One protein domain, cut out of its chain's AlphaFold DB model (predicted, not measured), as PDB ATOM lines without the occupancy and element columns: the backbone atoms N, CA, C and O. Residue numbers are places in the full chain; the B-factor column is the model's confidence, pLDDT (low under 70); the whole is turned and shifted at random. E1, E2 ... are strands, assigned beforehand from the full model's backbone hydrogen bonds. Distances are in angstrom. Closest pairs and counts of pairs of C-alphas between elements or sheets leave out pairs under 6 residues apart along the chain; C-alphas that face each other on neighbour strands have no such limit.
ATOM      1  N   ALA A  77      -1.074  31.300 -12.365       41.28
ATOM      2  CA  ALA A  77      -1.464  32.700 -12.539       41.28
ATOM      3  C   ALA A  77      -1.680  33.108 -14.014       41.28
ATOM      4  O   ALA A  77      -2.504  33.975 -14.301       41.28
ATOM      5  N   ASN A  78      -0.968  32.479 -14.956       43.97
ATOM      6  CA  ASN A  78      -1.085  32.752 -16.391       43.97
ATOM      7  C   ASN A  78      -2.199  31.926 -17.055       43.97
ATOM      8  O   ASN A  78      -2.831  32.419 -17.988       43.97
ATOM      9  N   LYS A  79      -2.512  30.722 -16.547       42.84
ATOM     10  CA  LYS A  79      -3.674  29.929 -17.004       42.84
ATOM     11  C   LYS A  79      -5.001  30.649 -16.745       42.84
ATOM     12  O   LYS A  79      -5.901  30.600 -17.577       42.84
ATOM     13  N   ALA A  80      -5.101  31.366 -15.627       46.50
ATOM     14  CA  ALA A  80      -6.289  32.148 -15.293       46.50
ATOM     15  C   ALA A  80      -6.573  33.279 -16.302       46.50
ATOM     16  O   ALA A  80      -7.726  33.625 -16.506       46.50
ATOM     17  N   LYS A  81      -5.556  33.831 -16.982       49.91
ATOM     18  CA  LYS A  81      -5.723  34.976 -17.901       49.91
ATOM     19  C   LYS A  81      -6.193  34.630 -19.317       49.91
ATOM     20  O   LYS A  81      -6.523  35.546 -20.054       49.91
ATOM     21  N   LEU A  82      -6.188  33.358 -19.720       56.47
ATOM     22  CA  LEU A  82      -6.620  32.935 -21.065       56.47
ATOM     23  C   LEU A  82      -7.653  31.795 -21.048       56.47
ATOM     24  O   LEU A  82      -8.200  31.467 -22.096       56.47
ATOM     25  N   GLY A  83      -7.942  31.209 -19.881       68.06
ATOM     26  CA  GLY A  83      -8.725  29.976 -19.772       68.06
ATOM     27  C   GLY A  83      -7.862  28.723 -19.965       68.06
ATOM     28  O   GLY A  83      -6.707  28.801 -20.387       68.06
ATOM     29  N   CYS A  84      -8.397  27.553 -19.598       77.75
ATOM     30  CA  CYS A  84      -7.641  26.288 -19.569       77.75
ATOM     31  C   CYS A  84      -8.209  25.166 -20.447       77.75
ATOM     32  O   CYS A  84      -7.964  23.996 -20.164       77.75
ATOM     33  N   ASP A  85      -8.966  25.529 -21.488       82.75
ATOM     34  CA  ASP A  85      -9.648  24.606 -22.410       82.75
ATOM     35  C   ASP A  85     -10.575  23.585 -21.704       82.75
ATOM     36  O   ASP A  85     -10.970  22.580 -22.292       82.75
ATOM     37  N   TYR A  86     -10.934  23.832 -20.435       85.94
ATOM     38  CA  TYR A  86     -11.891  23.013 -19.692       85.94
ATOM     39  C   TYR A  86     -13.257  23.042 -20.381       85.94
ATOM     40  O   TYR A  86     -13.752  24.126 -20.709       85.94
ATOM     41  N   ALA A  87     -13.850  21.854 -20.527       88.69
ATOM     42  CA  ALA A  87     -15.216  21.651 -20.979       88.69
ATOM     43  C   ALA A  87     -15.982  20.742 -19.998       88.69
ATOM     44  O   ALA A  87     -15.475  19.674 -19.636       88.69
ATOM     45  N   GLY A  88     -17.172  21.160 -19.563       89.69
ATOM     46  CA  GLY A  88     -17.953  20.527 -18.487       89.69
ATOM     47  C   GLY A  88     -19.470  20.575 -18.713       89.69
ATOM     48  O   GLY A  88     -19.890  20.860 -19.824       89.69
ATOM     49  N   HIS A  89     -20.264  20.245 -17.688       92.81
ATOM     50  CA  HIS A  89     -21.738  20.094 -17.751       92.81
ATOM     51  C   HIS A  89     -22.460  20.962 -16.699       92.81
ATOM     52  O   HIS A  89     -23.494  20.578 -16.151       92.81
ATOM     53  N   GLU A  90     -21.855  22.076 -16.302       92.44
ATOM     54  CA  GLU A  90     -22.358  22.969 -15.260       92.44
ATOM     55  C   GLU A  90     -23.676  23.673 -15.613       92.44
ATOM     56  O   GLU A  90     -24.351  24.129 -14.692       92.44
ATOM     57  N   PHE A  91     -24.085  23.719 -16.887       91.56
ATOM     58  CA  PHE A  91     -25.323  24.390 -17.314       91.56
ATOM     59  C   PHE A  91     -26.493  23.426 -17.599       91.56
ATOM     60  O   PHE A  91     -27.571  23.843 -18.024       91.56
ATOM     61  N   GLY A  92     -26.345  22.144 -17.237       84.81
ATOM     62  CA  GLY A  92     -27.445  21.177 -17.175       84.81
ATOM     63  C   GLY A  92     -27.756  20.436 -18.478       84.81
ATOM     64  O   GLY A  92     -28.697  19.633 -18.507       84.81
ATOM     65  N   ALA A  93     -26.982  20.639 -19.544       86.94
ATOM     66  CA  ALA A  93     -27.107  19.853 -20.760       86.94
ATOM     67  C   ALA A  93     -26.560  18.425 -20.595       86.94
ATOM     68  O   ALA A  93     -25.736  18.099 -19.741       86.94
ATOM     69  N   SER A  94     -27.022  17.539 -21.480       89.94
ATOM     70  CA  SER A  94     -26.529  16.153 -21.565       89.94
ATOM     71  C   SER A  94     -25.162  16.015 -22.250       89.94
ATOM     72  O   SER A  94     -24.566  14.939 -22.214       89.94
ATOM     73  N   TYR A  95     -24.694  17.079 -22.901       86.69
ATOM     74  CA  TYR A  95     -23.380  17.191 -23.526       86.69
ATOM     75  C   TYR A  95     -22.554  18.251 -22.792       86.69
ATOM     76  O   TYR A  95     -23.139  19.055 -22.068       86.69
ATOM     77  N   PRO A  96     -21.219  18.282 -22.977       89.75
ATOM     78  CA  PRO A  96     -20.411  19.338 -22.396       89.75
ATOM     79  C   PRO A  96     -20.830  20.710 -22.946       89.75
ATOM     80  O   PRO A  96     -20.569  21.007 -24.112       89.75
ATOM     81  N   ASP A  97     -21.496  21.507 -22.118       91.56
ATOM     82  CA  ASP A  97     -22.091  22.817 -22.421       91.56
ATOM     83  C   ASP A  97     -21.381  23.966 -21.703       91.56
ATOM     84  O   ASP A  97     -21.742  25.125 -21.837       91.56
ATOM     85  N   SER A  98     -20.356  23.653 -20.920       92.44
ATOM     86  CA  SER A  98     -19.613  24.635 -20.147       92.44
ATOM     87  C   SER A  98     -18.233  24.777 -20.746       92.44
ATOM     88  O   SER A  98     -17.552  23.770 -20.913       92.44
ATOM     89  N   MET A  99     -17.781  25.995 -21.034       88.75
ATOM     90  CA  MET A  99     -16.427  26.239 -21.533       88.75
ATOM     91  C   MET A  99     -15.684  27.287 -20.713       88.75
ATOM     92  O   MET A  99     -16.256  28.275 -20.259       88.75
ATOM     93  N   CYS A 100     -14.383  27.077 -20.511       87.06
ATOM     94  CA  CYS A 100     -13.565  28.014 -19.751       87.06
ATOM     95  C   CYS A 100     -13.038  29.169 -20.612       87.06
ATOM     96  O   CYS A 100     -12.272  28.951 -21.551       87.06
ATOM     97  N   ILE A 101     -13.352  30.399 -20.203       82.19
ATOM     98  CA  ILE A 101     -12.818  31.645 -20.765       82.19
ATOM     99  C   ILE A 101     -12.327  32.508 -19.599       82.19
ATOM    100  O   ILE A 101     -13.072  32.764 -18.656       82.19
ATOM    101  N   GLU A 102     -11.045  32.889 -19.620       81.81
ATOM    102  CA  GLU A 102     -10.415  33.751 -18.597       81.81
ATOM    103  C   GLU A 102     -10.651  33.301 -17.138       81.81
ATOM    104  O   GLU A 102     -10.787  34.100 -16.214       81.81
ATOM    105  N   GLY A 103     -10.690  31.983 -16.913       82.56
ATOM    106  CA  GLY A 103     -10.836  31.414 -15.574       82.56
ATOM    107  C   GLY A 103     -12.268  31.357 -15.043       82.56
ATOM    108  O   GLY A 103     -12.441  31.039 -13.866       82.56
ATOM    109  N   PHE A 104     -13.275  31.589 -15.883       88.12
ATOM    110  CA  PHE A 104     -14.691  31.414 -15.557       88.12
ATOM    111  C   PHE A 104     -15.376  30.520 -16.592       88.12
ATOM    112  O   PHE A 104     -14.868  30.351 -17.704       88.12
ATOM    113  N   LEU A 105     -16.476  29.889 -16.194       91.62
ATOM    114  CA  LEU A 105     -17.278  29.023 -17.046       91.62
ATOM    115  C   LEU A 105     -18.364  29.836 -17.738       91.62
ATOM    116  O   LEU A 105     -19.053  30.631 -17.104       91.62
ATOM    117  N   TRP A 106     -18.490  29.612 -19.036       92.50
ATOM    118  CA  TRP A 106     -19.510  30.192 -19.892       92.50
ATOM    119  C   TRP A 106     -20.348  29.086 -20.510       92.50
ATOM    120  O   TRP A 106     -19.812  28.023 -20.835       92.50
ATOM    121  N   ASP A 107     -21.636  29.360 -20.669       93.38
ATOM    122  CA  ASP A 107     -22.577  28.470 -21.338       93.38
ATOM    123  C   ASP A 107     -22.320  28.532 -22.847       93.38
ATOM    124  O   ASP A 107     -22.492  29.580 -23.479       93.38
ATOM    125  N   ALA A 108     -21.867  27.418 -23.412       88.31
ATOM    126  CA  ALA A 108     -21.503  27.283 -24.815       88.31
ATOM    127  C   ALA A 108     -22.706  27.435 -25.759       88.31
ATOM    128  O   ALA A 108     -22.506  27.745 -26.933       88.31
ATOM    129  N   ASP A 109     -23.932  27.269 -25.256       87.50
ATOM    130  CA  ASP A 109     -25.163  27.421 -26.032       87.50
ATOM    131  C   ASP A 109     -25.760  28.832 -25.937       87.50
ATOM    132  O   ASP A 109     -26.766  29.133 -26.583       87.50
ATOM    133  N   SER A 110     -25.132  29.724 -25.169       87.31
ATOM    134  CA  SER A 110     -25.610  31.094 -24.956       87.31
ATOM    135  C   SER A 110     -25.186  32.099 -26.035       87.31
ATOM    136  O   SER A 110     -25.241  33.308 -25.797       87.31
ATOM    137  N   ASP A 111     -24.748  31.624 -27.203       80.81
ATOM    138  CA  ASP A 111     -24.395  32.471 -28.348       80.81
ATOM    139  C   ASP A 111     -25.632  33.236 -28.850       80.81
ATOM    140  O   ASP A 111     -26.656  32.645 -29.204       80.81
ATOM    141  N   ASP A 112     -25.538  34.567 -28.886       76.31
ATOM    142  CA  ASP A 112     -26.596  35.455 -29.379       76.31
ATOM    143  C   ASP A 112     -26.656  35.574 -30.912       76.31
ATOM    144  O   ASP A 112     -27.526  36.264 -31.454       76.31
ATOM    145  N   GLY A 113     -25.775  34.867 -31.620       70.00
ATOM    146  CA  GLY A 113     -25.673  34.867 -33.076       70.00
ATOM    147  C   GLY A 113     -24.605  35.815 -33.621       70.00
ATOM    148  O   GLY A 113     -24.299  35.730 -34.814       70.00
ATOM    149  N   ASP A 114     -23.999  36.652 -32.772       79.12
ATOM    150  CA  ASP A 114     -22.833  37.478 -33.111       79.12
ATOM    151  C   ASP A 114     -21.505  36.814 -32.683       79.12
ATOM    152  O   ASP A 114     -20.425  37.397 -32.837       79.12
ATOM    153  N   GLY A 115     -21.557  35.567 -32.195       72.06
ATOM    154  CA  GLY A 115     -20.400  34.805 -31.731       72.06
ATOM    155  C   GLY A 115     -19.957  35.183 -30.317       72.06
ATOM    156  O   GLY A 115     -18.820  34.885 -29.937       72.06
ATOM    157  N   MET A 116     -20.824  35.860 -29.559       78.31
ATOM    158  CA  MET A 116     -20.587  36.277 -28.180       78.31
ATOM    159  C   MET A 116     -21.477  35.457 -27.246       78.31
ATOM    160  O   MET A 116     -22.688  35.378 -27.426       78.31
ATOM    161  N   LEU A 117     -20.871  34.856 -26.223       85.56
ATOM    162  CA  LEU A 117     -21.615  34.142 -25.187       85.56
ATOM    163  C   LEU A 117     -22.289  35.151 -24.257       85.56
ATOM    164  O   LEU A 117     -21.662  36.120 -23.822       85.56
ATOM    165  N   THR A 118     -23.561  34.919 -23.949       86.44
ATOM    166  CA  THR A 118     -24.390  35.843 -23.159       86.44
ATOM    167  C   THR A 118     -24.731  35.337 -21.760       86.44
ATOM    168  O   THR A 118     -25.281  36.098 -20.962       86.44
ATOM    169  N   SER A 119     -24.378  34.089 -21.433       90.44
ATOM    170  CA  SER A 119     -24.649  33.456 -20.139       90.44
ATOM    171  C   SER A 119     -23.394  32.810 -19.537       90.44
ATOM    172  O   SER A 119     -22.593  32.179 -20.232       90.44
ATOM    173  N   GLY A 120     -23.236  32.964 -18.220       90.56
ATOM    174  CA  GLY A 120     -22.070  32.540 -17.444       90.56
ATOM    175  C   GLY A 120     -21.103  33.685 -17.125       90.56
ATOM    176  O   GLY A 120     -21.486  34.852 -17.048       90.56
ATOM    177  N   GLY A 121     -19.831  33.347 -16.900       88.19
ATOM    178  CA  GLY A 121     -18.777  34.297 -16.524       88.19
ATOM    179  C   GLY A 121     -18.685  34.607 -15.023       88.19
ATOM    180  O   GLY A 121     -17.765  35.300 -14.595       88.19
ATOM    181  N   ASP A 122     -19.595  34.068 -14.216       90.50
ATOM    182  CA  ASP A 122     -19.659  34.201 -12.760       90.50
ATOM    183  C   ASP A 122     -19.218  32.925 -12.026       90.50
ATOM    184  O   ASP A 122     -18.640  33.008 -10.940       90.50
ATOM    185  N   ILE A 123     -19.398  31.756 -12.646       91.62
ATOM    186  CA  ILE A 123     -18.948  30.462 -12.123       91.62
ATOM    187  C   ILE A 123     -17.428  30.318 -12.334       91.62
ATOM    188  O   ILE A 123     -16.966  30.274 -13.478       91.62
ATOM    189  N   PRO A 124     -16.595  30.228 -11.278       90.12
ATOM    190  CA  PRO A 124     -15.150  30.086 -11.439       90.12
ATOM    191  C   PRO A 124     -14.774  28.750 -12.084       90.12
ATOM    192  O   PRO A 124     -15.370  27.716 -11.809       90.12
ATOM    193  N   CYS A 125     -13.731  28.731 -12.912       88.81
ATOM    194  CA  CYS A 125     -13.286  27.489 -13.524       88.81
ATOM    195  C   CYS A 125     -12.705  26.523 -12.467       88.81
ATOM    196  O   CYS A 125     -11.709  26.864 -11.818       88.81
TER     197      CYS A 125
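What this domain is: This is residues 77 to 125 of the 193 residues of an uncharacterized protein of Roseomonas genomospecies 6 (UniProt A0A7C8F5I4). Little of this domain is regular structure: one small sheet of three short antiparallel strands, in the order E1 - E2 - E3, with a long loop leading into it and another joining E2 to E3. The 49 printed residues hold no named helix; the class is all strand, with 13 residues in named strands. The whole is compact, with a radius of gyration of the C-alphas of 10.4 A and spans of 30 by 24 by 16 A.

How they stand to each other: Look first at inner strand E2, residues 104 to 107. Edge strand E1, residues 98 to 101, forms a hairpin with it at 135 degrees; N 99 and O 106 are 2.9 A apart. Edge strand E3, residues 120 to 124, forms a hairpin with E2 at 142 degrees; N 105 and O 123 are 2.8 A apart. The three make a meander, each strand the antiparallel neighbour of the one before. Residues 87 to 88 pair antiparallel with residues 98 to 99 of E1.

Where its parts are: Find C-alpha 98 at (-19.613, 24.635, -20.147); E1 runs 9.8 A from there. E2 spans 10.2 A. E3 runs 9.5 A to C-alpha 124 at (-15.150, 30.086, -11.439).

The domain as a whole: The C-alphas farthest apart, of Ala 77 and Gly 113, are 31.8 A apart. The printed part has no cut. Link E1 to E2 is tight; E2 to E3 is long, 12 residues. Residues 77 to 83 have pLDDT under 70.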